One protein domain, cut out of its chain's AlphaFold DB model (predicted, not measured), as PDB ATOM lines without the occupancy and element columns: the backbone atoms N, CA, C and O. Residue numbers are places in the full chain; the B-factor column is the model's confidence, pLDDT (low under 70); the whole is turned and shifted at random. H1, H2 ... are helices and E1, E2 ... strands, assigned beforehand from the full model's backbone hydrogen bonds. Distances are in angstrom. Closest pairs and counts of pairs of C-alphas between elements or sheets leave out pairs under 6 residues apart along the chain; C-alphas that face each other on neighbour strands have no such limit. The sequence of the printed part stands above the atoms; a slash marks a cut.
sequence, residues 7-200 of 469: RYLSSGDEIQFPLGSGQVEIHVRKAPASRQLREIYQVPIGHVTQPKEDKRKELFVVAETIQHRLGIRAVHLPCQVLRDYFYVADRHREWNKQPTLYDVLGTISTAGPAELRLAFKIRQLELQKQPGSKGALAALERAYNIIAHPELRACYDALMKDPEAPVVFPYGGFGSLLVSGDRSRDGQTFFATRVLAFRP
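This is residues 7 to 200 of the 469 residues of an uncharacterized protein of Acidobacteria bacterium (UniProt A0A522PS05). Two lobes stand side by side: a small closed barrel of five strands, E3, E4, E5, E7 and E6, with the hairpin E1 and E2 extending from E3, and a helical lobe in which the hairpin H3 and H4 has H2 packed on it and H5 crosswise at the end of H4. H1 packs on the outside of the barrel, between the lobes. The printed part has 194 residues, with strands E1 to E5, helices H1 to H5, then strands E6 and E7; the class is mixed, helices and strands, and the barrel is mixed, with E5 and E7 its parallel pair. It is compact, with a radius of gyration of the C-alphas of 18.2 A and spans of 49 by 43 by 33 A.

Start in the barrel with E3, residues 39 to 48, 21.2 A long, from C-alpha 39 at (541.457, 519.482, 387.970). Round the ring come E4, residues 59 to 65, 19.9 A; E5, residues 74 to 78; E7, residues 189 to 200, 21.1 A, ending at C-alpha 200 at (562.979, 522.896, 384.186); and E6, residues 175 to 183, 20.3 A. E1 is residues 14 to 16 and E2 residues 26 to 29. Look next for H1, residues 79 to 86, and H2, residues 101 to 105. Find C-alpha 113 at (577.450, 537.766, 395.498); from there H3 runs 22.5 A to residue 128. H4 is residues 134 to 147, 20.2 A, and H5 residues 150 to 161, 16.8 A.

E1 to E5 form a meander, each strand the antiparallel neighbour of the one before. Look for N 14 and O 29 at 2.9 A between E1 and E2, N 28 and O 40 at 2.8 A between E2 and E3, N 64 and O 47 at 2.8 A between E3 and E4, and N 61 and O 77 at 2.9 A between E4 and E5. Parallel E5 and E7 have N 76 and O 190 at 2.8 A. Antiparallel E7 and E6, a hairpin, have N 178 and O 197 at 2.8 A; antiparallel E6 and E3 have N 45 and O 175 at 2.8 A. E3 bends by 85 degrees at residue 45, pairing with E2 before the bend and with E4 from residue 45 on. H1 is on the barrel, outside it, at a height over the sheet of 6.5 A; its closest C-alphas to E7 are Val 81 and Arg 194, 5.6 A. Among the helices the hub is H4, touching 3 others. It touches H3, closest C-alphas Phe 120 and Tyr 144, 6.6 A, at a shallow tilt of 3 degrees, opposite ways, a helical hairpin. H2 touches H4, closest C-alphas Leu 101 and Ala 143, 5.2 A, and also touches H3, with residues 116 to 123 of H3 alone, closest C-alphas Leu 105 and Phe 120, 5.7 A. H5 touches H4 only at the corner, closest C-alphas Ile 147 and Arg 153, 4.3 A, about perpendicular at 82 degrees. H1 and H4 are only just apart, closest 8.1 A. Each O i to N i+4 pair is within hydrogen-bond range in H1, H2, H3 and H4, and 7 of 8 are in H5.

The C-alphas farthest apart, those of Lys 129 and Asp 186, are 53.0 A apart. The printed part has no cut; the links from H1 to H2 and from H5 to E6 are long. The mean pLDDT of the printed part is 90.2, with residues 20 to 23 and 33 to 36 under 70.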
ATOM      1  N   ARG A   7     551.531 510.755 392.649       82.50
ATOM      2  CA  ARG A   7     551.142 511.132 394.020       82.50
ATOM      3  C   ARG A   7     549.791 511.844 394.116       82.50
ATOM      4  O   ARG A   7     549.265 511.966 395.216       82.50
ATOM      5  N   TYR A   8     549.261 512.329 392.999       82.50
ATOM      6  CA  TYR A   8     548.013 513.087 392.946       82.50
ATOM      7  C   TYR A   8     546.872 512.326 392.260       82.50
ATOM      8  O   TYR A   8     545.761 512.852 392.179       82.50
ATOM      9  N   LEU A   9     547.127 511.108 391.774       84.94
ATOM     10  CA  LEU A   9     546.123 510.263 391.132       84.94
ATOM     11  C   LEU A   9     545.385 509.410 392.168       84.94
ATOM     12  O   LEU A   9     545.939 509.002 393.188       84.94
ATOM     13  N   SER A  10     544.111 509.154 391.915       83.88
ATOM     14  CA  SER A  10     543.221 508.369 392.765       83.88
ATOM     15  C   SER A  10     542.293 507.520 391.898       83.88
ATOM     16  O   SER A  10     542.048 507.838 390.735       83.88
ATOM     17  N   SER A  11     541.768 506.431 392.462       81.81
ATOM     18  CA  SER A  11     540.741 505.642 391.775       81.81
ATOM     19  C   SER A  11     539.507 506.511 391.500       81.81
ATOM     20  O   SER A  11     539.075 507.257 392.379       81.81
ATOM     21  N   GLY A  12     538.966 506.425 390.285       80.94
ATOM     22  CA  GLY A  12     537.834 507.240 389.829       80.94
ATOM     23  C   GLY A  12     538.208 508.588 389.203       80.94
ATOM     24  O   GLY A  12     537.310 509.305 388.771       80.94
ATOM     25  N   ASP A  13     539.495 508.940 389.133       87.88
ATOM     26  CA  ASP A  13     539.940 510.090 388.344       87.88
ATOM     27  C   ASP A  13     539.831 509.796 386.841       87.88
ATOM     28  O   ASP A  13     540.199 508.716 386.372       87.88
ATOM     29  N   GLU A  14     539.396 510.786 386.068       88.25
ATOM     30  CA  GLU A  14     539.411 510.715 384.610       88.25
ATOM     31  C   GLU A  14     540.692 511.344 384.074       88.25
ATOM     32  O   GLU A  14     541.016 512.488 384.395       88.25
ATOM     33  N   ILE A  15     541.418 510.606 383.238       88.94
ATOM     34  CA  ILE A  15     542.718 511.022 382.712       88.94
ATOM     35  C   ILE A  15     542.609 511.184 381.197       88.94
ATOM     36  O   ILE A  15     542.318 510.229 380.481       88.94
ATOM     37  N   GLN A  16     542.896 512.387 380.713       87.50
ATOM     38  CA  GLN A  16     542.991 512.721 379.299       87.50
ATOM     39  C   GLN A  16     544.454 512.950 378.920       87.50
ATOM     40  O   GLN A  16     545.183 513.688 379.585       87.50
ATOM     41  N   PHE A  17     544.893 512.322 377.833       85.81
ATOM     42  CA  PHE A  17     546.225 512.499 377.263       85.81
ATOM     43  C   PHE A  17     546.160 512.287 375.744       85.81
ATOM     44  O   PHE A  17     545.346 511.492 375.271       85.81
ATOM     45  N   PRO A  18     546.990 512.986 374.958       80.50
ATOM     46  CA  PRO A  18     547.018 512.802 373.516       80.50
ATOM     47  C   PRO A  18     547.648 511.447 373.162       80.50
ATOM     48  O   PRO A  18     548.665 511.054 373.736       80.50
ATOM     49  N   LEU A  19     547.072 510.743 372.185       70.12
ATOM     50  CA  LEU A  19     547.643 509.506 371.646       70.12
ATOM     51  C   LEU A  19     548.859 509.840 370.755       70.12
ATOM     52  O   LEU A  19     548.737 510.603 369.800       70.12
ATOM     53  N   GLY A  20     550.037 509.294 371.079       63.84
ATOM     54  CA  GLY A  20     551.282 509.463 370.310       63.84
ATOM     55  C   GLY A  20     552.543 509.552 371.184       63.84
ATOM     56  O   GLY A  20     552.466 509.840 372.377       63.84
ATOM     57  N   SER A  21     553.725 509.313 370.606       49.28
ATOM     58  CA  SER A  21     555.011 509.435 371.309       49.28
ATOM     59  C   SER A  21     555.433 510.910 371.445       49.28
ATOM     60  O   SER A  21     555.448 511.667 370.473       49.28
ATOM     61  N   GLY A  22     555.732 511.364 372.667       58.16
ATOM     62  CA  GLY A  22     556.152 512.746 372.939       58.16
ATOM     63  C   GLY A  22     556.090 513.149 374.418       58.16
ATOM     64  O   GLY A  22     555.660 512.366 375.265       58.16
ATOM     65  N   GLN A  23     556.543 514.373 374.731       60.25
ATOM     66  CA  GLN A  23     556.408 514.975 376.066       60.25
ATOM     67  C   GLN A  23     554.933 514.965 376.494       60.25
ATOM     68  O   GLN A  23     554.058 515.391 375.744       60.25
ATOM     69  N   VAL A  24     554.660 514.430 377.686       73.62
ATOM     70  CA  VAL A  24     553.302 514.030 378.065       73.62
ATOM     71  C   VAL A  24     552.519 515.222 378.616       73.62
ATOM     72  O   VAL A  24     552.731 515.641 379.757       73.62
ATOM     73  N   GLU A  25     551.619 515.753 377.795       87.19
ATOM     74  CA  GLU A  25     550.518 516.609 378.231       87.19
ATOM     75  C   GLU A  25     549.422 515.720 378.837       87.19
ATOM     76  O   GLU A  25     548.981 514.762 378.203       87.19
ATOM     77  N   ILE A  26     549.029 515.980 380.082       89.31
ATOM     78  CA  ILE A  26     548.038 515.175 380.808       89.31
ATOM     79  C   ILE A  26     547.085 516.119 381.519       89.31
ATOM     80  O   ILE A  26     547.519 516.955 382.309       89.31
ATOM     81  N   HIS A  27     545.789 515.948 381.294       90.50
ATOM     82  CA  HIS A  27     544.736 516.590 382.074       90.50
ATOM     83  C   HIS A  27     544.018 515.525 382.896       90.50
ATOM     84  O   HIS A  27     543.723 514.441 382.402       90.50
ATOM     85  N   VAL A  28     543.801 515.806 384.174       90.44
ATOM     86  CA  VAL A  28     543.142 514.898 385.106       90.44
ATOM     87  C   VAL A  28     541.970 515.631 385.725       90.44
ATOM     88  O   VAL A  28     542.160 516.641 386.407       90.44
ATOM     89  N   ARG A  29     540.768 515.099 385.529       89.69
ATOM     90  CA  ARG A  29     539.568 515.539 386.233       89.69
ATOM     91  C   ARG A  29     539.392 514.660 387.463       89.69
ATOM     92  O   ARG A  29     539.288 513.438 387.353       89.69
ATOM     93  N   LYS A  30     539.424 515.278 388.640       87.44
ATOM     94  CA  LYS A  30     539.353 514.552 389.908       87.44
ATOM     95  C   LYS A  30     537.937 514.043 390.148       87.44
ATOM     96  O   LYS A  30     536.963 514.711 389.800       87.44
ATOM     97  N   ALA A  31     537.830 512.868 390.764       81.94
ATOM     98  CA  ALA A  31     536.535 512.308 391.141       81.94
ATOM     99  C   ALA A  31     535.732 513.294 392.025       81.94
ATOM    100  O   ALA A  31     536.337 513.984 392.852       81.94
ATOM    101  N   PRO A  32     534.384 513.318 391.959       71.38
ATOM    102  CA  PRO A  32     533.547 514.256 392.726       71.38
ATOM    103  C   PRO A  32     533.759 514.202 394.248       71.38
ATOM    104  O   PRO A  32     533.523 515.181 394.952       71.38
ATOM    105  N   ALA A  33     534.223 513.061 394.764       67.19
ATOM    106  CA  ALA A  33     534.549 512.867 396.175       67.19
ATOM    107  C   ALA A  33     535.863 513.555 396.613       67.19
ATOM    108  O   ALA A  33     536.129 513.675 397.810       67.19
ATOM    109  N   SER A  34     536.698 514.014 395.674       67.44
ATOM    110  CA  SER A  34     537.957 514.699 395.968       67.44
ATOM    111  C   SER A  34     537.694 516.150 396.380       67.44
ATOM    112  O   SER A  34     537.446 517.021 395.554       67.44
ATOM    113  N   ARG A  35     537.743 516.428 397.689       59.25
ATOM    114  CA  ARG A  35     537.410 517.756 398.240       59.25
ATOM    115  C   ARG A  35     538.470 518.843 398.009       59.25
ATOM    116  O   ARG A  35     538.160 520.010 398.215       59.25
ATOM    117  N   GLN A  36     539.705 518.493 397.637       65.44
ATOM    118  CA  GLN A  36     540.836 519.442 397.639       65.44
ATOM    119  C   GLN A  36     541.328 519.890 396.257       65.44
ATOM    120  O   GLN A  36     541.875 520.983 396.151       65.44
ATOM    121  N   LEU A  37     541.171 519.078 395.209       73.19
ATOM    122  CA  LEU A  37     541.661 519.382 393.859       73.19
ATOM    123  C   LEU A  37     540.545 519.049 392.868       73.19
ATOM    124  O   LEU A  37     540.012 517.946 392.926       73.19
ATOM    125  N   ARG A  38     540.182 519.990 391.988       81.25
ATOM    126  CA  ARG A  38     539.136 519.786 390.968       81.25
ATOM    127  C   ARG A  38     539.717 519.237 389.675       81.25
ATOM    128  O   ARG A  38     539.308 518.180 389.203       81.25
ATOM    129  N   GLU A  39     540.724 519.920 389.149       92.12
ATOM    130  CA  GLU A  39     541.457 519.482 387.970       92.12
ATOM    131  C   GLU A  39     542.958 519.634 388.188       92.12
ATOM    132  O   GLU A  39     543.423 520.519 388.915       92.12
ATOM    133  N   ILE A  40     543.719 518.749 387.551       92.81
ATOM    134  CA  ILE A  40     545.176 518.769 387.529       92.81
ATOM    135  C   ILE A  40     545.624 518.768 386.076       92.81
ATOM    136  O   ILE A  40     545.118 518.001 385.259       92.81
ATOM    137  N   TYR A  41     546.605 519.599 385.759       93.00
ATOM    138  CA  TYR A  41     547.148 519.697 384.418       93.00
ATOM    139  C   TYR A  41     548.671 519.636 384.450       93.00
ATOM    140  O   TYR A  41     549.333 520.423 385.131       93.00
ATOM    141  N   GLN A  42     549.217 518.660 383.733       91.94
ATOM    142  CA  GLN A  42     550.637 518.501 383.484       91.94
ATOM    143  C   GLN A  42     550.931 518.878 382.039       91.94
ATOM    144  O   GLN A  42     550.378 518.276 381.121       91.94
ATOM    145  N   VAL A  43     551.849 519.814 381.827       91.94
ATOM    146  CA  VAL A  43     552.118 520.336 380.488       91.94
ATOM    147  C   VAL A  43     553.576 520.752 380.305       91.94
ATOM    148  O   VAL A  43     554.182 521.296 381.234       91.94
ATOM    149  N   PRO A  44     554.179 520.494 379.130       91.50
ATOM    150  CA  PRO A  44     555.420 521.147 378.745       91.50
ATOM    151  C   PRO A  44     555.171 522.615 378.365       91.50
ATOM    152  O   PRO A  44     554.405 522.912 377.443       91.50
ATOM    153  N   ILE A  45     555.841 523.527 379.065       91.94
ATOM    154  CA  ILE A  45     555.823 524.971 378.801       91.94
ATOM    155  C   ILE A  45     557.121 525.399 378.113       91.94
ATOM    156  O   ILE A  45     558.157 524.767 378.327       91.94
ATOM    157  N   GLY A  46     557.060 526.442 377.281       88.06
ATOM    158  CA  GLY A  46     558.222 526.949 376.533       88.06
ATOM    159  C   GLY A  46     558.608 528.397 376.831       88.06
ATOM    160  O   GLY A  46     559.787 528.746 376.806       88.06
ATOM    161  N   HIS A  47     557.630 529.245 377.131       90.44
ATOM    162  CA  HIS A  47     557.850 530.638 377.493       90.44
ATOM    163  C   HIS A  47     556.883 531.031 378.600       90.44
ATOM    164  O   HIS A  47     555.727 530.610 378.593       90.44
ATOM    165  N   VAL A  48     557.357 531.850 379.536       92.94
ATOM    166  CA  VAL A  48     556.508 532.489 380.537       92.94
ATOM    167  C   VAL A  48     556.655 533.995 380.398       92.94
ATOM    168  O   VAL A  48     557.775 534.509 380.372       92.94
ATOM    169  N   THR A  49     555.530 534.696 380.283       92.38
ATOM    170  CA  THR A  49     555.528 536.150 380.118       92.38
ATOM    171  C   THR A  49     556.030 536.860 381.374       92.38
ATOM    172  O   THR A  49     555.962 536.324 382.479       92.38
ATOM    173  N   GLN A  50     556.459 538.113 381.220       91.88
ATOM    174  CA  GLN A  50     556.631 539.006 382.367       91.88
ATOM    175  C   GLN A  50     555.281 539.259 383.071       91.88
ATOM    176  O   GLN A  50     554.239 539.119 382.412       91.88
ATOM    177  N   PRO A  51     555.288 539.614 384.371       93.00
ATOM    178  CA  PRO A  51     554.080 539.944 385.119       93.00
ATOM    179  C   PRO A  51     553.274 541.053 384.450       93.00
ATOM    180  O   PRO A  51     553.837 542.040 383.970       93.00
ATOM    181  N   LYS A  52     551.954 540.882 384.413       93.62
ATOM    182  CA  LYS A  52     550.997 541.850 383.871       93.62
ATOM    183  C   LYS A  52     549.795 541.957 384.798       93.62
ATOM    184  O   LYS A  52     549.472 540.999 385.494       93.62
ATOM    185  N   GLU A  53     549.140 543.109 384.770       92.38
ATOM    186  CA  GLU A  53     547.877 543.333 385.471       92.38
ATOM    187  C   GLU A  53     546.696 542.939 384.587       92.38
ATOM    188  O   GLU A  53     546.675 543.210 383.379       92.38
ATOM    189  N   ASP A  54     545.704 542.294 385.188       88.94
ATOM    190  CA  ASP A  54     544.428 542.018 384.544       88.94
ATOM    191  C   ASP A  54     543.431 543.182 384.739       88.94
ATOM    192  O   ASP A  54     543.729 544.229 385.316       88.94
ATOM    193  N   LYS A  55     542.189 543.003 384.269       87.00
ATOM    194  CA  LYS A  55     541.130 544.019 384.418       87.00
ATOM    195  C   LYS A  55     540.719 544.270 385.876       87.00
ATOM    196  O   LYS A  55     540.078 545.282 386.149       87.00
ATOM    197  N   ARG A  56     541.035 543.350 386.787       87.38
ATOM    198  CA  ARG A  56     540.766 543.430 388.227       87.38
ATOM    199  C   ARG A  56     541.964 543.972 389.007       87.38
ATOM    200  O   ARG A  56     541.861 544.084 390.224       87.38
ATOM    201  N   LYS A  57     543.043 544.366 388.315       88.19
ATOM    202  CA  LYS A  57     544.335 544.765 388.893       88.19
ATOM    203  C   LYS A  57     545.044 543.625 389.632       88.19
ATOM    204  O   LYS A  57     545.894 543.875 390.478       88.19
ATOM    205  N   GLU A  58     544.707 542.377 389.317       90.38
ATOM    206  CA  GLU A  58     545.430 541.207 389.804       90.38
ATOM    207  C   GLU A  58     546.643 540.951 388.904       90.38
ATOM    208  O   GLU A  58     546.554 540.992 387.672       90.38
ATOM    209  N   LEU A  59     547.794 540.684 389.523       95.19
ATOM    210  CA  LEU A  59     549.041 540.411 388.818       95.19
ATOM    211  C   LEU A  59     549.161 538.926 388.469       95.19
ATOM    212  O   LEU A  59     548.985 538.043 389.315       95.19
ATOM    213  N   PHE A  60     549.518 538.643 387.220       95.75
ATOM    214  CA  PHE A  60     549.680 537.282 386.720       95.75
ATOM    215  C   PHE A  60     550.779 537.173 385.665       95.75
ATOM    216  O   PHE A  60     551.201 538.154 385.050       95.75
ATOM    217  N   VAL A  61     551.207 535.937 385.417       95.50
ATOM    218  CA  VAL A  61     551.990 535.564 384.237       95.50
ATOM    219  C   VAL A  61     551.249 534.504 383.431       95.50
ATOM    220  O   VAL A  61     550.381 533.790 383.938       95.50
ATOM    221  N   VAL A  62     551.634 534.362 382.167       95.19
ATOM    222  CA  VAL A  62     551.102 533.335 381.273       95.19
ATOM    223  C   VAL A  62     552.227 532.405 380.863       95.19
ATOM    224  O   VAL A  62     553.223 532.858 380.304       95.19
ATOM    225  N   ALA A  63     552.066 531.111 381.134       94.31
ATOM    226  CA  ALA A  63     552.956 530.073 380.633       94.31
ATOM    227  C   ALA A  63     552.381 529.460 379.350       94.31
ATOM    228  O   ALA A  63     551.309 528.850 379.366       94.31
ATOM    229  N   GLU A  64     553.092 529.625 378.240       92.38
ATOM    230  CA  GLU A  64     552.707 529.131 376.917       92.38
ATOM    231  C   GLU A  64     553.041 527.643 376.774       92.38
ATOM    232  O   GLU A  64     554.163 527.207 377.072       92.38
ATOM    233  N   THR A  65     552.070 526.858 376.304       89.06
ATOM    234  CA  THR A  65     552.227 525.415 376.097       89.06
ATOM    235  C   THR A  65     552.855 525.146 374.727       89.06
ATOM    236  O   THR A  65     552.536 525.799 373.736       89.06
ATOM    237  N   ILE A  66     553.779 524.180 374.640       84.06
ATOM    238  CA  ILE A  66     554.552 523.962 373.400       84.06
ATOM    239  C   ILE A  66     553.712 523.282 372.309       84.06
ATOM    240  O   ILE A  66     553.817 523.631 371.137       84.06
ATOM    241  N   GLN A  67     552.910 522.279 372.675       76.00
ATOM    242  CA  GLN A  67     552.236 521.401 371.705       76.00
ATOM    243  C   GLN A  67     550.706 521.499 371.718       76.00
ATOM    244  O   GLN A  67     550.097 521.044 370.755       76.00
ATOM    245  N   HIS A  68     550.106 522.061 372.781       80.69
ATOM    246  CA  HIS A  68     548.661 522.303 372.946       80.69
ATOM    247  C   HIS A  68     547.738 521.188 372.406       80.69
ATOM    248  O   HIS A  68     546.682 521.465 371.831       80.69
ATOM    249  N   ARG A  69     548.108 519.913 372.587       82.94
ATOM    250  CA  ARG A  69     547.413 518.768 371.972       82.94
ATOM    251  C   ARG A  69     546.061 518.493 372.621       82.94
ATOM    252  O   ARG A  69     545.191 517.932 371.966       82.94
ATOM    253  N   LEU A  70     545.863 518.906 373.875       85.00
ATOM    254  CA  LEU A  70     544.549 518.874 374.531       85.00
ATOM    255  C   LEU A  70     543.734 520.159 374.291       85.00
ATOM    256  O   LEU A  70     542.687 520.356 374.912       85.00
ATOM    257  N   GLY A  71     544.197 521.051 373.407       87.50
ATOM    258  CA  GLY A  71     543.553 522.326 373.075       87.50
ATOM    259  C   GLY A  71     543.845 523.465 374.057       87.50
ATOM    260  O   GLY A  71     543.451 524.599 373.794       87.50
ATOM    261  N   ILE A  72     544.554 523.194 375.158       91.31
ATOM    262  CA  ILE A  72     544.973 524.204 376.137       91.31
ATOM    263  C   ILE A  72     546.276 524.849 375.647       91.31
ATOM    264  O   ILE A  72     547.322 524.203 375.556       91.31
ATOM    265  N   ARG A  73     546.212 526.139 375.320       91.81
ATOM    266  CA  ARG A  73     547.319 526.923 374.747       91.81
ATOM    267  C   ARG A  73     548.166 527.621 375.802       91.81
ATOM    268  O   ARG A  73     549.336 527.912 375.563       91.81
ATOM    269  N   ALA A  74     547.577 527.901 376.960       94.25
ATOM    270  CA  ALA A  74     548.236 528.669 377.997       94.25
ATOM    271  C   ALA A  74     547.767 528.291 379.403       94.25
ATOM    272  O   ALA A  74     546.617 527.899 379.617       94.25
ATOM    273  N   VAL A  75     548.664 528.460 380.370       95.56
ATOM    274  CA  VAL A  75     548.368 528.362 381.799       95.56
ATOM    275  C   VAL A  75     548.491 529.751 382.412       95.56
ATOM    276  O   VAL A  75     549.565 530.353 382.393       95.56
ATOM    277  N   HIS A  76     547.389 530.257 382.954       96.25
ATOM    278  CA  HIS A  76     547.352 531.505 383.703       96.25
ATOM    279  C   HIS A  76     547.802 531.244 385.142       96.25
ATOM    280  O   HIS A  76     547.198 530.429 385.844       96.25
ATOM    281  N   LEU A  77     548.851 531.938 385.579       96.44
ATOM    282  CA  LEU A  77     549.480 531.769 386.886       96.44
ATOM    283  C   LEU A  77     549.426 533.103 387.643       96.44
ATOM    284  O   LEU A  77     550.190 534.010 387.307       96.44
ATOM    285  N   PRO A  78     548.564 533.238 388.665       96.44
ATOM    286  CA  PRO A  78     548.589 534.398 389.551       96.44
ATOM    287  C   PRO A  78     549.964 534.557 390.211       96.44
ATOM    288  O   PRO A  78     550.606 533.565 390.573       96.44
ATOM    289  N   CYS A  79     550.416 535.793 390.415       96.19
ATOM    290  CA  CYS A  79     551.718 536.058 391.032       96.19
ATOM    291  C   CYS A  79     551.822 535.453 392.443       96.19
ATOM    292  O   CYS A  79     552.846 534.851 392.767       96.19
ATOM    293  N   GLN A  80     550.739 535.466 393.227       94.56
ATOM    294  CA  GLN A  80     550.675 534.797 394.531       94.56
ATOM    295  C   GLN A  80     551.021 533.298 394.448       94.56
ATOM    296  O   GLN A  80     551.784 532.771 395.257       94.56
ATOM    297  N   VAL A  81     550.516 532.610 393.420       94.88
ATOM    298  CA  VAL A  81     550.756 531.176 393.199       94.88
ATOM    299  C   VAL A  81     552.227 530.899 392.867       94.88
ATOM    300  O   VAL A  81     552.770 529.867 393.270       94.88
ATOM    301  N   LEU A  82     552.895 531.820 392.167       95.38
ATOM    302  CA  LEU A  82     554.336 531.736 391.922       95.38
ATOM    303  C   LEU A  82     555.152 532.012 393.182       95.38
ATOM    304  O   LEU A  82     556.083 531.253 393.470       95.38
ATOM    305  N   ARG A  83     554.799 533.065 393.930       95.62
ATOM    306  CA  ARG A  83     555.438 533.441 395.198       95.62
ATOM    307  C   ARG A  83     555.474 532.244 396.139       95.62
ATOM    308  O   ARG A  83     556.552 531.800 396.531       95.62
ATOM    309  N   ASP A  84     554.306 531.659 396.384       94.88
ATOM    310  CA  ASP A  84     554.100 530.585 397.357       94.88
ATOM    311  C   ASP A  84     554.715 529.238 396.916       94.88
ATOM    312  O   ASP A  84     554.791 528.295 397.704       94.88
ATOM    313  N   TYR A  85     555.194 529.122 395.670       94.75
ATOM    314  CA  TYR A  85     555.868 527.918 395.172       94.75
ATOM    315  C   TYR A  85     557.388 528.077 394.999       94.75
ATOM    316  O   TYR A  85     558.151 527.155 395.332       94.75
ATOM    317  N   PHE A  86     557.833 529.205 394.438       95.19
ATOM    318  CA  PHE A  86     559.224 529.438 394.038       95.19
ATOM    319  C   PHE A  86     560.029 530.257 395.041       95.19
ATOM    320  O   PHE A  86     561.217 529.986 395.209       95.19
ATOM    321  N   TYR A  87     559.395 531.226 395.699       95.81
ATOM    322  CA  TYR A  87     560.063 532.231 396.530       95.81
ATOM    323  C   TYR A  87     559.948 531.943 398.031       95.81
ATOM    324  O   TYR A  87     560.308 532.774 398.858       95.81
ATOM    325  N   VAL A  88     559.479 530.747 398.387       93.94
ATOM    326  CA  VAL A  88     559.368 530.273 399.769       93.94
ATOM    327  C   VAL A  88     560.433 529.235 400.100       93.94
ATOM    328  O   VAL A  88     560.815 528.406 399.265       93.94
ATOM    329  N   ALA A  89     560.872 529.230 401.356       88.94
ATOM    330  CA  ALA A  89     561.745 528.191 401.883       88.94
ATOM    331  C   ALA A  89     560.996 526.852 402.020       88.94
ATOM    332  O   ALA A  89     561.496 525.802 401.595       88.94
ATOM    333  N   ASP A  90     559.772 526.904 402.558       89.69
ATOM    334  CA  ASP A  90     558.912 525.753 402.827       89.69
ATOM    335  C   ASP A  90     557.532 525.927 402.175       89.69
ATOM    336  O   ASP A  90     556.714 526.738 402.598       89.69
ATOM    337  N   ARG A  91     557.229 525.104 401.167       88.50
ATOM    338  CA  ARG A  91     555.964 525.154 400.404       88.50
ATOM    339  C   ARG A  91     554.723 524.744 401.208       88.50
ATOM    340  O   ARG A  91     553.616 524.777 400.671       88.50
ATOM    341  N   HIS A  92     554.898 524.299 402.450       86.62
ATOM    342  CA  HIS A  92     553.807 523.922 403.349       86.62
ATOM    343  C   HIS A  92     553.444 525.019 404.354       86.62
ATOM    344  O   HIS A  92     552.472 524.861 405.089       86.62
ATOM    345  N   ARG A  93     554.199 526.121 404.390       89.50
ATOM    346  CA  ARG A  93     553.948 527.255 405.285       89.50
ATOM    347  C   ARG A  93     553.371 528.440 404.519       89.50
ATOM    348  O   ARG A  93     553.629 528.630 403.334       89.50
ATOM    349  N   GLU A  94     552.599 529.259 405.217       89.06
ATOM    350  CA  GLU A  94     552.113 530.541 404.698       89.06
ATOM    351  C   GLU A  94     553.267 531.538 404.563       89.06
ATOM    352  O   GLU A  94     554.208 531.488 405.357       89.06
ATOM    353  N   TRP A  95     553.169 532.466 403.603       90.00
ATOM    354  CA  TRP A  95     554.184 533.493 403.328       90.00
ATOM    355  C   TRP A  95     554.673 534.215 404.594       90.00
ATOM    356  O   TRP A  95     555.869 534.252 404.867       90.00
ATOM    357  N   ASN A  96     553.744 534.671 405.438       88.56
ATOM    358  CA  ASN A  96     554.042 535.434 406.658       88.56
ATOM    359  C   ASN A  96     554.760 534.622 407.756       88.56
ATOM    360  O   ASN A  96     555.175 535.183 408.765       88.56
ATOM    361  N   LYS A  97     554.870 533.297 407.595       91.00
ATOM    362  CA  LYS A  97     555.523 532.369 408.536       91.00
ATOM    363  C   LYS A  97     556.784 531.732 407.936       91.00
ATOM    364  O   LYS A  97     557.325 530.780 408.510       91.00
ATOM    365  N   GLN A  98     557.213 532.190 406.759       91.12
ATOM    366  CA  GLN A  98     558.409 531.685 406.096       91.12
ATOM    367  C   GLN A  98     559.665 532.219 406.786       91.12
ATOM    368  O   GLN A  98     559.737 533.418 407.051       91.12
ATOM    369  N   PRO A  99     560.692 531.382 407.018       93.69
ATOM    370  CA  PRO A  99     562.037 531.921 407.139       93.69
ATOM    371  C   PRO A  99     562.428 532.560 405.800       93.69
ATOM    372  O   PRO A  99     562.026 532.079 404.731       93.69
ATOM    373  N   THR A 100     563.215 533.630 405.841       95.62
ATOM    374  CA  THR A 100     563.683 534.263 404.608       95.62
ATOM    375  C   THR A 100     564.652 533.337 403.867       95.62
ATOM    376  O   THR A 100     565.280 532.452 404.454       95.62
ATOM    377  N   LEU A 101     564.823 533.533 402.558       97.00
ATOM    378  CA  LEU A 101     565.832 532.794 401.793       97.00
ATOM    379  C   LEU A 101     567.254 533.110 402.289       97.00
ATOM    380  O   LEU A 101     568.136 532.261 402.175       97.00
ATOM    381  N   TYR A 102     567.459 534.285 402.892       97.56
ATOM    382  CA  TYR A 102     568.704 534.656 403.562       97.56
ATOM    383  C   TYR A 102     568.916 533.850 404.855       97.56
ATOM    384  O   TYR A 102     570.004 533.307 405.050       97.56
ATOM    385  N   ASP A 103     567.867 533.639 405.660       96.06
ATOM    386  CA  ASP A 103     567.919 532.777 406.854       96.06
ATOM    387  C   ASP A 103     568.242 531.321 406.492       96.06
ATOM    388  O   ASP A 103     569.011 530.657 407.186       96.06
ATOM    389  N   VAL A 104     567.702 530.819 405.372       95.50
ATOM    390  CA  VAL A 104     568.012 529.466 404.869       95.50
ATOM    391  C   VAL A 104     569.507 529.307 404.576       95.50
ATOM    392  O   VAL A 104     570.068 528.234 404.825       95.50
ATOM    393  N   LEU A 105     570.154 530.356 404.062       96.00
ATOM    394  CA  LEU A 105     571.599 530.382 403.825       96.00
ATOM    395  C   LEU A 105     572.417 530.708 405.081       96.00
ATOM    396  O   LEU A 105     573.622 530.468 405.070       96.00
ATOM    397  N   GLY A 106     571.797 531.241 406.136       95.06
ATOM    398  CA  GLY A 106     572.497 531.758 407.311       95.06
ATOM    399  C   GLY A 106     573.251 533.059 407.022       95.06
ATOM    400  O   GLY A 106     574.386 533.224 407.459       95.06
ATOM    401  N   THR A 107     572.657 533.961 406.237       96.56
ATOM    402  CA  THR A 107     573.267 535.237 405.834       96.56
ATOM    403  C   THR A 107     572.263 536.393 405.913       96.56
ATOM    404  O   THR A 107     571.111 536.193 406.287       96.56
ATOM    405  N   ILE A 108     572.701 537.608 405.584       95.06
ATOM    406  CA  ILE A 108     571.894 538.834 405.635       95.06
ATOM    407  C   ILE A 108     571.510 539.315 404.232       95.06
ATOM    408  O   ILE A 108     572.174 539.004 403.243       95.06
ATOM    409  N   SER A 109     570.461 540.132 404.141       94.00
ATOM    410  CA  SER A 109     569.943 540.640 402.862       94.00
ATOM    411  C   SER A 109     570.889 541.594 402.130       94.00
ATOM    412  O   SER A 109     570.757 541.764 400.920       94.00
ATOM    413  N   THR A 110     571.868 542.183 402.819       94.56
ATOM    414  CA  THR A 110     572.888 543.064 402.226       94.56
ATOM    415  C   THR A 110     574.128 542.318 401.732       94.56
ATOM    416  O   THR A 110     575.028 542.956 401.196       94.56
ATOM    417  N   ALA A 111     574.184 540.988 401.883       94.94
ATOM    418  CA  ALA A 111     575.354 540.200 401.510       94.94
ATOM    419  C   ALA A 111     575.654 540.280 400.002       94.94
ATOM    420  O   ALA A 111     574.750 540.178 399.160       94.94
ATOM    421  N   GLY A 112     576.930 540.440 399.653       93.19
ATOM    422  CA  GLY A 112     577.392 540.484 398.265       93.19
ATOM    423  C   GLY A 112     577.350 539.108 397.576       93.19
ATOM    424  O   GLY A 112     577.254 538.079 398.246       93.19
ATOM    425  N   PRO A 113     577.470 539.036 396.235       94.00
ATOM    426  CA  PRO A 113     577.450 537.766 395.498       94.00
ATOM    427  C   PRO A 113     578.460 536.719 396.000       94.00
ATOM    428  O   PRO A 113     578.121 535.544 396.144       94.00
ATOM    429  N   ALA A 114     579.690 537.139 396.316       93.19
ATOM    430  CA  ALA A 114     580.733 536.242 396.821       93.19
ATOM    431  C   ALA A 114     580.416 535.712 398.234       93.19
ATOM    432  O   ALA A 114     580.627 534.533 398.518       93.19
ATOM    433  N   GLU A 115     579.853 536.558 399.101       95.19
ATOM    434  CA  GLU A 115     579.433 536.188 400.459       95.19
ATOM    435  C   GLU A 115     578.258 535.208 400.429       95.19
ATOM    436  O   GLU A 115     578.286 534.196 401.128       95.19
ATOM    437  N   LEU A 116     577.268 535.447 399.559       96.50
ATOM    438  CA  LEU A 116     576.160 534.516 399.334       96.50
ATOM    439  C   LEU A 116     576.669 533.136 398.907       96.50
ATOM    440  O   LEU A 116     576.192 532.115 399.408       96.50
ATOM    441  N   ARG A 117     577.657 533.087 398.003       95.62
ATOM    442  CA  ARG A 117     578.266 531.820 397.583       95.62
ATOM    443  C   ARG A 117     578.972 531.120 398.729       95.62
ATOM    444  O   ARG A 117     578.815 529.908 398.880       95.62
ATOM    445  N   LEU A 118     579.761 531.856 399.505       95.44
ATOM    446  CA  LEU A 118     580.478 531.297 400.643       95.44
ATOM    447  C   LEU A 118     579.497 530.725 401.674       95.44
ATOM    448  O   LEU A 118     579.645 529.566 402.063       95.44
ATOM    449  N   ALA A 119     578.455 531.482 402.031       97.12
ATOM    450  CA  ALA A 119     577.389 531.037 402.926       97.12
ATOM    451  C   ALA A 119     576.711 529.761 402.402       97.12
ATOM    452  O   ALA A 119     576.599 528.770 403.124       97.12
ATOM    453  N   PHE A 120     576.362 529.727 401.109       97.25
ATOM    454  CA  PHE A 120     575.823 528.530 400.463       97.25
ATOM    455  C   PHE A 120     576.766 527.327 400.583       97.25
ATOM    456  O   PHE A 120     576.321 526.236 400.934       97.25
ATOM    457  N   LYS A 121     578.066 527.502 400.311       95.81
ATOM    458  CA  LYS A 121     579.054 526.414 400.364       95.81
ATOM    459  C   LYS A 121     579.263 525.885 401.778       95.81
ATOM    460  O   LYS A 121     579.268 524.669 401.960       95.81
ATOM    461  N   ILE A 122     579.381 526.766 402.770       96.00
ATOM    462  CA  ILE A 122     579.499 526.378 404.180       96.00
ATOM    463  C   ILE A 122     578.253 525.596 404.600       96.00
ATOM    464  O   ILE A 122     578.360 524.455 405.053       96.00
ATOM    465  N   ARG A 123     577.062 526.145 404.340       95.75
ATOM    466  CA  ARG A 123     575.797 525.512 404.720       95.75
ATOM    467  C   ARG A 123     575.559 524.183 404.001       95.75
ATOM    468  O   ARG A 123     575.023 523.241 404.585       95.75
ATOM    469  N   GLN A 124     575.993 524.075 402.747       95.62
ATOM    470  CA  GLN A 124     575.958 522.832 401.983       95.62
ATOM    471  C   GLN A 124     576.812 521.748 402.655       95.62
ATOM    472  O   GLN A 124     576.335 520.624 402.817       95.62
ATOM    473  N   LEU A 125     578.037 522.079 403.073       94.88
ATOM    474  CA  LEU A 125     578.938 521.147 403.759       94.88
ATOM    475  C   LEU A 125     578.399 520.723 405.133       94.88
ATOM    476  O   LEU A 125     578.502 519.553 405.497       94.88
ATOM    477  N   GLU A 126     577.798 521.645 405.887       93.88
ATOM    478  CA  GLU A 126     577.151 521.344 407.172       93.88
ATOM    479  C   GLU A 126     576.007 520.340 407.010       93.88
ATOM    480  O   GLU A 126     575.963 519.325 407.707       93.88
ATOM    481  N   LEU A 127     575.100 520.587 406.060       94.00
ATOM    482  CA  LEU A 127     573.954 519.715 405.809       94.00
ATOM    483  C   LEU A 127     574.375 518.352 405.251       94.00
ATOM    484  O   LEU A 127     573.750 517.347 405.578       94.00
ATOM    485  N   GLN A 128     575.438 518.282 404.447       92.69
ATOM    486  CA  GLN A 128     575.969 517.008 403.945       92.69
ATOM    487  C   GLN A 128     576.461 516.079 405.063       92.69
ATOM    488  O   GLN A 128     576.416 514.862 404.894       92.69
ATOM    489  N   LYS A 129     576.887 516.627 406.208       90.69
ATOM    490  CA  LYS A 129     577.308 515.843 407.382       90.69
ATOM    491  C   LYS A 129     576.135 515.344 408.234       90.69
ATOM    492  O   LYS A 129     576.339 514.500 409.101       90.69
ATOM    493  N   GLN A 130     574.917 515.844 408.008       90.56
ATOM    494  CA  GLN A 130     573.730 515.488 408.786       90.56
ATOM    495  C   GLN A 130     572.906 514.387 408.088       90.56
ATOM    496  O   GLN A 130     572.590 514.516 406.900       90.56
ATOM    497  N   PRO A 131     572.494 513.317 408.792       81.56
ATOM    498  CA  PRO A 131     571.612 512.302 408.222       81.56
ATOM    499  C   PRO A 131     570.219 512.882 407.912       81.56
ATOM    500  O   PRO A 131     569.678 513.678 408.671       81.56
ATOM    501  N   GLY A 132     569.620 512.484 406.783       79.81
ATOM    502  CA  GLY A 132     568.258 512.901 406.401       79.81
ATOM    503  C   GLY A 132     568.129 514.294 405.761       79.81
ATOM    504  O   GLY A 132     567.023 514.727 405.447       79.81
ATOM    505  N   SER A 133     569.235 514.984 405.475       87.44
ATOM    506  CA  SER A 133     569.248 516.382 405.013       87.44
ATOM    507  C   SER A 133     568.879 516.617 403.538       87.44
ATOM    508  O   SER A 133     568.920 517.755 403.076       87.44
ATOM    509  N   LYS A 134     568.478 515.592 402.769       88.00
ATOM    510  CA  LYS A 134     568.194 515.725 401.318       88.00
ATOM    511  C   LYS A 134     567.176 516.828 401.001       88.00
ATOM    512  O   LYS A 134     567.367 517.583 400.050       88.00
ATOM    513  N   GLY A 135     566.108 516.930 401.795       88.31
ATOM    514  CA  GLY A 135     565.095 517.980 401.636       88.31
ATOM    515  C   GLY A 135     565.649 519.378 401.927       88.31
ATOM    516  O   GLY A 135     565.408 520.305 401.154       88.31
ATOM    517  N   ALA A 136     566.454 519.504 402.985       90.38
ATOM    518  CA  ALA A 136     567.115 520.749 403.367       90.38
ATOM    519  C   ALA A 136     568.162 521.185 402.330       90.38
ATOM    520  O   ALA A 136     568.193 522.352 401.959       90.38
ATOM    521  N   LEU A 137     568.950 520.254 401.782       93.25
ATOM    522  CA  LEU A 137     569.895 520.520 400.692       93.25
ATOM    523  C   LEU A 137     569.180 521.020 399.433       93.25
ATOM    524  O   LEU A 137     569.632 521.976 398.807       93.25
ATOM    525  N   ALA A 138     568.040 520.419 399.083       91.31
ATOM    526  CA  ALA A 138     567.236 520.888 397.961       91.31
ATOM    527  C   ALA A 138     566.625 522.275 398.225       91.31
ATOM    528  O   ALA A 138     566.489 523.064 397.293       91.31
ATOM    529  N   ALA A 139     566.226 522.579 399.465       92.81
ATOM    530  CA  ALA A 139     565.738 523.905 399.847       92.81
ATOM    531  C   ALA A 139     566.854 524.957 399.794       92.81
ATOM    532  O   ALA A 139     566.653 526.011 399.195       92.81
ATOM    533  N   LEU A 140     568.038 524.628 400.315       96.00
ATOM    534  CA  LEU A 140     569.238 525.458 400.253       96.00
ATOM    535  C   LEU A 140     569.640 525.760 398.802       96.00
ATOM    536  O   LEU A 140     569.886 526.912 398.459       96.00
ATOM    537  N   GLU A 141     569.666 524.742 397.936       95.56
ATOM    538  CA  GLU A 141     569.999 524.919 396.520       95.56
ATOM    539  C   GLU A 141     569.002 525.848 395.810       95.56
ATOM    540  O   GLU A 141     569.412 526.722 395.046       95.56
ATOM    541  N   ARG A 142     567.696 525.698 396.074       94.88
ATOM    542  CA  ARG A 142     566.676 526.604 395.520       94.88
ATOM    543  C   ARG A 142     566.857 528.029 396.028       94.88
ATOM    544  O   ARG A 142     566.876 528.938 395.206       94.88
ATOM    545  N   ALA A 143     567.007 528.206 397.341       96.88
ATOM    546  CA  ALA A 143     567.185 529.516 397.957       96.88
ATOM    547  C   ALA A 143     568.379 530.248 397.335       96.88
ATOM    548  O   ALA A 143     568.219 531.359 396.832       96.88
ATOM    549  N   TYR A 144     569.534 529.580 397.254       97.44
ATOM    550  CA  TYR A 144     570.737 530.154 396.661       97.44
ATOM    551  C   TYR A 144     570.549 530.500 395.178       97.44
ATOM    552  O   TYR A 144     570.909 531.593 394.762       97.44
ATOM    553  N   ASN A 145     569.927 529.627 394.380       96.25
ATOM    554  CA  ASN A 145     569.684 529.909 392.961       96.25
ATOM    555  C   ASN A 145     568.717 531.081 392.711       96.25
ATOM    556  O   ASN A 145     568.765 531.657 391.626       96.25
ATOM    557  N   ILE A 146     567.848 531.424 393.668       96.62
ATOM    558  CA  ILE A 146     567.018 532.633 393.604       96.62
ATOM    559  C   ILE A 146     567.858 533.859 393.969       96.62
ATOM    560  O   ILE A 146     567.982 534.776 393.163       96.62
ATOM    561  N   ILE A 147     568.485 533.875 395.147       96.69
ATOM    562  CA  ILE A 147     569.143 535.094 395.647       96.69
ATOM    563  C   ILE A 147     570.511 535.372 395.008       96.69
ATOM    564  O   ILE A 147     570.982 536.502 395.046       96.69
ATOM    565  N   ALA A 148     571.154 534.381 394.386       95.19
ATOM    566  CA  ALA A 148     572.395 534.588 393.636       95.19
ATOM    567  C   ALA A 148     572.157 535.140 392.220       95.19
ATOM    568  O   ALA A 148     573.099 535.614 391.588       95.19
ATOM    569  N   HIS A 149     570.925 535.081 391.704       93.88
ATOM    570  CA  HIS A 149     570.585 535.644 390.399       93.88
ATOM    571  C   HIS A 149     569.997 537.056 390.577       93.88
ATOM    572  O   HIS A 149     568.915 537.169 391.150       93.88
ATOM    573  N   PRO A 150     570.619 538.131 390.051       92.94
ATOM    574  CA  PRO A 150     570.236 539.513 390.370       92.94
ATOM    575  C   PRO A 150     568.752 539.846 390.161       92.94
ATOM    576  O   PRO A 150     568.118 540.395 391.054       92.94
ATOM    577  N   GLU A 151     568.169 539.461 389.022       92.56
ATOM    578  CA  GLU A 151     566.744 539.703 388.726       92.56
ATOM    579  C   GLU A 151     565.807 538.958 389.694       92.56
ATOM    580  O   GLU A 151     564.807 539.506 390.153       92.56
ATOM    581  N   LEU A 152     566.150 537.716 390.052       95.81
ATOM    582  CA  LEU A 152     565.328 536.899 390.945       95.81
ATOM    583  C   LEU A 152     565.482 537.359 392.396       95.81
ATOM    584  O   LEU A 152     564.493 537.383 393.123       95.81
ATOM    585  N   ARG A 153     566.691 537.779 392.794       96.56
ATOM    586  CA  ARG A 153     566.962 538.418 394.083       96.56
ATOM    587  C   ARG A 153     566.178 539.716 394.226       96.56
ATOM    588  O   ARG A 153     565.493 539.880 395.222       96.56
ATOM    589  N   ALA A 154     566.204 540.589 393.219       96.56
ATOM    590  CA  ALA A 154     565.449 541.840 393.236       96.56
ATOM    591  C   ALA A 154     563.935 541.597 393.353       96.56
ATOM    592  O   ALA A 154     563.263 542.271 394.131       96.56
ATOM    593  N   CYS A 155     563.405 540.600 392.633       97.00
ATOM    594  CA  CYS A 155     562.017 540.166 392.791       97.00
ATOM    595  C   CYS A 155     561.739 539.674 394.221       97.00
ATOM    596  O   CYS A 155     560.759 540.093 394.832       97.00
ATOM    597  N   TYR A 156     562.616 538.842 394.785       97.75
ATOM    598  CA  TYR A 156     562.472 538.362 396.157       97.75
ATOM    599  C   TYR A 156     562.513 539.498 397.191       97.75
ATOM    600  O   TYR A 156     561.668 539.560 398.081       97.75
ATOM    601  N   ASP A 157     563.449 540.434 397.047       97.19
ATOM    602  CA  ASP A 157     563.598 541.585 397.937       97.19
ATOM    603  C   ASP A 157     562.399 542.539 397.854       97.19
ATOM    604  O   ASP A 157     562.024 543.142 398.862       97.19
ATOM    605  N   ALA A 158     561.771 542.666 396.679       96.94
ATOM    606  CA  ALA A 158     560.508 543.381 396.528       96.94
ATOM    607  C   ALA A 158     559.369 542.665 397.272       96.94
ATOM    608  O   ALA A 158     558.651 543.311 398.030       96.94
ATOM    609  N   LEU A 159     559.270 541.336 397.143       96.44
ATOM    610  CA  LEU A 159     558.245 540.527 397.817       96.44
ATOM    611  C   LEU A 159     558.349 540.560 399.343       96.44
ATOM    612  O   LEU A 159     557.341 540.452 400.039       96.44
ATOM    613  N   MET A 160     559.559 540.712 399.886       95.19
ATOM    614  CA  MET A 160     559.744 540.898 401.328       95.19
ATOM    615  C   MET A 160     559.173 542.231 401.836       95.19
ATOM    616  O   MET A 160     558.831 542.328 403.012       95.19
ATOM    617  N   LYS A 161     559.085 543.256 400.979       95.06
ATOM    618  CA  LYS A 161     558.527 544.574 401.324       95.06
ATOM    619  C   LYS A 161     557.026 544.638 401.065       95.06
ATOM    620  O   LYS A 161     556.296 545.207 401.866       95.06
ATOM    621  N   ASP A 162     556.599 544.061 399.949       95.31
ATOM    622  CA  ASP A 162     555.211 543.997 399.518       95.31
ATOM    623  C   ASP A 162     554.910 542.582 398.995       95.31
ATOM    624  O   ASP A 162     555.360 542.228 397.903       95.31
ATOM    625  N   PRO A 163     554.155 541.759 399.747       93.44
ATOM    626  CA  PRO A 163     553.804 540.406 399.327       93.44
ATOM    627  C   PRO A 163     553.060 540.341 397.986       93.44
ATOM    628  O   PRO A 163     553.099 539.290 397.343       93.44
ATOM    629  N   GLU A 164     552.406 541.425 397.566       92.94
ATOM    630  CA  GLU A 164     551.629 541.504 396.325       92.94
ATOM    631  C   GLU A 164     552.431 542.105 395.157       92.94
ATOM    632  O   GLU A 164     551.890 542.319 394.072       92.94
ATOM    633  N   ALA A 165     553.738 542.331 395.340       94.88
ATOM    634  CA  ALA A 165     554.616 542.801 394.277       94.88
ATOM    635  C   ALA A 165     554.636 541.839 393.063       94.88
ATOM    636  O   ALA A 165     554.457 540.625 393.214       94.88
ATOM    637  N   PRO A 166     554.920 542.337 391.842       95.81
ATOM    638  CA  PRO A 166     555.035 541.497 390.651       95.81
ATOM    639  C   PRO A 166     556.052 540.354 390.804       95.81
ATOM    640  O   PRO A 166     557.212 540.576 391.156       95.81
ATOM    641  N   VAL A 167     555.629 539.126 390.481       96.19
ATOM    642  CA  VAL A 167     556.452 537.912 390.639       96.19
ATOM    643  C   VAL A 167     556.890 537.365 389.293       96.19
ATOM    644  O   VAL A 167     556.066 536.877 388.519       96.19
ATOM    645  N   VAL A 168     558.197 537.372 389.037       94.62
ATOM    646  CA  VAL A 168     558.764 536.768 387.826       94.62
ATOM    647  C   VAL A 168     558.838 535.245 387.957       94.62
ATOM    648  O   VAL A 168     559.100 534.699 389.026       94.62
ATOM    649  N   PHE A 169     558.622 534.526 386.858       94.75
ATOM    650  CA  PHE A 169     558.821 533.078 386.841       94.75
ATOM    651  C   PHE A 169     560.329 532.771 386.801       94.75
ATOM    652  O   PHE A 169     560.993 533.200 385.850       94.75
ATOM    653  N   PRO A 170     560.899 532.015 387.763       92.56
ATOM    654  CA  PRO A 170     562.339 531.780 387.797       92.56
ATOM    655  C   PRO A 170     562.857 531.161 386.503       92.56
ATOM    656  O   PRO A 170     562.391 530.105 386.071       92.56
ATOM    657  N   TYR A 171     563.839 531.827 385.894       87.88
ATOM    658  CA  TYR A 171     564.455 531.424 384.630       87.88
ATOM    659  C   TYR A 171     563.485 531.345 383.428       87.88
ATOM    660  O   TYR A 171     563.857 530.760 382.420       87.88
ATOM    661  N   GLY A 172     562.266 531.916 383.494       77.19
ATOM    662  CA  GLY A 172     561.333 532.071 382.353       77.19
ATOM    663  C   GLY A 172     561.042 530.787 381.550       77.19
ATOM    664  O   GLY A 172     560.897 530.839 380.328       77.19
ATOM    665  N   GLY A 173     561.086 529.639 382.233       71.00
ATOM    666  CA  GLY A 173     561.682 528.414 381.696       71.00
ATOM    667  C   GLY A 173     560.856 527.567 380.729       71.00
ATOM    668  O   GLY A 173     559.636 527.463 380.835       71.00
ATOM    669  N   PHE A 174     561.593 526.852 379.873       87.81
ATOM    670  CA  PHE A 174     561.170 525.578 379.296       87.81
ATOM    671  C   PHE A 174     561.128 524.515 380.399       87.81
ATOM    672  O   PHE A 174     562.027 524.439 381.244       87.81
ATOM    673  N   GLY A 175     560.114 523.656 380.400       90.38
ATOM    674  CA  GLY A 175     560.022 522.604 381.407       90.38
ATOM    675  C   GLY A 175     558.664 521.936 381.480       90.38
ATOM    676  O   GLY A 175     557.740 522.283 380.758       90.38
ATOM    677  N   SER A 176     558.539 520.975 382.391       91.62
ATOM    678  CA  SER A 176     557.262 520.334 382.701       91.62
ATOM    679  C   SER A 176     556.654 520.983 383.939       91.62
ATOM    680  O   SER A 176     557.244 520.937 385.023       91.62
ATOM    681  N   LEU A 177     555.486 521.592 383.759       93.50
ATOM    682  CA  LEU A 177     554.691 522.237 384.793       93.50
ATOM    683  C   LEU A 177     553.532 521.317 385.190       93.50
ATOM    684  O   LEU A 177     552.872 520.751 384.325       93.50
ATOM    685  N   LEU A 178     553.289 521.179 386.492       93.81
ATOM    686  CA  LEU A 178     552.131 520.499 387.062       93.81
ATOM    687  C   LEU A 178     551.383 521.474 387.963       93.81
ATOM    688  O   LEU A 178     551.928 521.940 388.967       93.81
ATOM    689  N   VAL A 179     550.132 521.743 387.622       94.62
ATOM    690  CA  VAL A 179     549.271 522.699 388.321       94.62
ATOM    691  C   VAL A 179     547.930 522.078 388.663       94.62
ATOM    692  O   VAL A 179     547.496 521.124 388.021       94.62
ATOM    693  N   SER A 180     547.267 522.645 389.663       94.75
ATOM    694  CA  SER A 180     545.842 522.438 389.905       94.75
ATOM    695  C   SER A 180     545.066 523.710 389.616       94.75
ATOM    696  O   SER A 180     545.607 524.804 389.786       94.75
ATOM    697  N   GLY A 181     543.806 523.575 389.227       94.12
ATOM    698  CA  GLY A 181     542.962 524.717 388.903       94.12
ATOM    699  C   GLY A 181     541.724 524.307 388.132       94.12
ATOM    700  O   GLY A 181     541.228 523.197 388.323       94.12
ATOM    701  N   ASP A 182     541.271 525.199 387.258       93.19
ATOM    702  CA  ASP A 182     540.079 525.000 386.443       93.19
ATOM    703  C   ASP A 182     540.363 525.390 384.984       93.19
ATOM    704  O   ASP A 182     540.997 526.413 384.687       93.19
ATOM    705  N   ARG A 183     539.874 524.574 384.050       91.19
ATOM    706  CA  ARG A 183     539.903 524.895 382.622       91.19
ATOM    707  C   ARG A 183     538.867 525.978 382.290       91.19
ATOM    708  O   ARG A 183     537.739 525.964 382.779       91.19
ATOM    709  N   SER A 184     539.244 526.921 381.432       92.69
ATOM    710  CA  SER A 184     538.362 527.972 380.924       92.69
ATOM    711  C   SER A 184     537.170 527.408 380.141       92.69
ATOM    712  O   SER A 184     537.220 526.305 379.597       92.69
ATOM    713  N   ARG A 185     536.102 528.209 380.004       88.31
ATOM    714  CA  ARG A 185     534.908 527.825 379.223       88.31
ATOM    715  C   ARG A 185     535.200 527.586 377.738       88.31
ATOM    716  O   ARG A 185     534.580 526.718 377.141       88.31
ATOM    717  N   ASP A 186     536.129 528.344 377.153       89.62
ATOM    718  CA  ASP A 186     536.589 528.153 375.767       89.62
ATOM    719  C   ASP A 186     537.569 526.974 375.612       89.62
ATOM    720  O   ASP A 186     537.971 526.632 374.502       89.62
ATOM    721  N   GLY A 187     537.971 526.356 376.726       88.06
ATOM    722  CA  GLY A 187     538.909 525.249 376.773       88.06
ATOM    723  C   GLY A 187     540.362 525.608 376.443       88.06
ATOM    724  O   GLY A 187     541.196 524.701 376.475       88.06
ATOM    725  N   GLN A 188     540.688 526.867 376.138       92.75
ATOM    726  CA  GLN A 188     542.014 527.264 375.650       92.75
ATOM    727  C   GLN A 188     542.988 527.676 376.758       92.75
ATOM    728  O   GLN A 188     544.199 527.643 376.538       92.75
ATOM    729  N   THR A 189     542.487 528.033 377.941       93.94
ATOM    730  CA  THR A 189     543.299 528.519 379.062       93.94
ATOM    731  C   THR A 189     543.055 527.675 380.306       93.94
ATOM    732  O   THR A 189     541.919 527.348 380.637       93.94
ATOM    733  N   PHE A 190     544.118 527.331 381.027       95.31
ATOM    734  CA  PHE A 190     544.007 526.703 382.341       95.31
ATOM    735  C   PHE A 190     544.316 527.734 383.429       95.31
ATOM    736  O   PHE A 190     545.425 528.266 383.474       95.31
ATOM    737  N   PHE A 191     543.349 528.031 384.296       95.38
ATOM    738  CA  PHE A 191     543.523 528.968 385.404       95.38
ATOM    739  C   PHE A 191     544.062 528.219 386.615       95.38
ATOM    740  O   PHE A 191     543.322 527.527 387.312       95.38
ATOM    741  N   ALA A 192     545.370 528.327 386.844       95.56
ATOM    742  CA  ALA A 192     546.025 527.623 387.931       95.56
ATOM    743  C   ALA A 192     545.780 528.331 389.270       95.56
ATOM    744  O   ALA A 192     546.071 529.514 389.432       95.56
ATOM    745  N   THR A 193     545.318 527.569 390.255       94.25
ATOM    746  CA  THR A 193     545.186 527.998 391.654       94.25
ATOM    747  C   THR A 193     546.379 527.564 392.500       94.25
ATOM    748  O   THR A 193     546.595 528.098 393.584       94.25
ATOM    749  N   ARG A 194     547.174 526.593 392.025       93.25
ATOM    750  CA  ARG A 194     548.390 526.132 392.706       93.25
ATOM    751  C   ARG A 194     549.374 525.485 391.737       93.25
ATOM    752  O   ARG A 194     548.978 524.685 390.890       93.25
ATOM    753  N   VAL A 195     550.670 525.744 391.925       94.56
ATOM    754  CA  VAL A 195     551.738 524.922 391.334       94.56
ATOM    755  C   VAL A 195     552.025 523.741 392.257       94.56
ATOM    756  O   VAL A 195     552.344 523.911 393.433       94.56
ATOM    757  N   LEU A 196     551.919 522.529 391.718       92.69
ATOM    758  CA  LEU A 196     552.203 521.286 392.437       92.69
ATOM    759  C   LEU A 196     553.646 520.831 392.209       92.69
ATOM    760  O   LEU A 196     554.309 520.351 393.130       92.69
ATOM    761  N   ALA A 197     554.138 520.977 390.978       92.06
ATOM    762  CA  ALA A 197     555.518 520.691 390.621       92.06
ATOM    763  C   ALA A 197     555.949 521.489 389.384       92.06
ATOM    764  O   ALA A 197     555.150 521.791 388.504       92.06
ATOM    765  N   PHE A 198     557.243 521.774 389.289       92.19
ATOM    766  CA  PHE A 198     557.875 522.298 388.086       92.19
ATOM    767  C   PHE A 198     559.254 521.667 387.950       92.19
ATOM    768  O   PHE A 198     560.024 521.639 388.916       92.19
ATOM    769  N   ARG A 199     559.549 521.154 386.757       91.56
ATOM    770  CA  ARG A 199     560.846 520.585 386.403       91.56
ATOM    771  C   ARG A 199     561.388 521.311 385.168       91.56
ATOM    772  O   ARG A 199     560.887 521.027 384.076       91.56
ATOM    773  N   PRO A 200     562.386 522.199 385.320       92.38
ATOM    774  CA  PRO A 200     562.979 522.896 384.186       92.38
ATOM    775  C   PRO A 200     563.732 521.932 383.262       92.38
ATOM    776  O   PRO A 200     564.254 520.906 383.711       92.38
TER     777      PRO A 200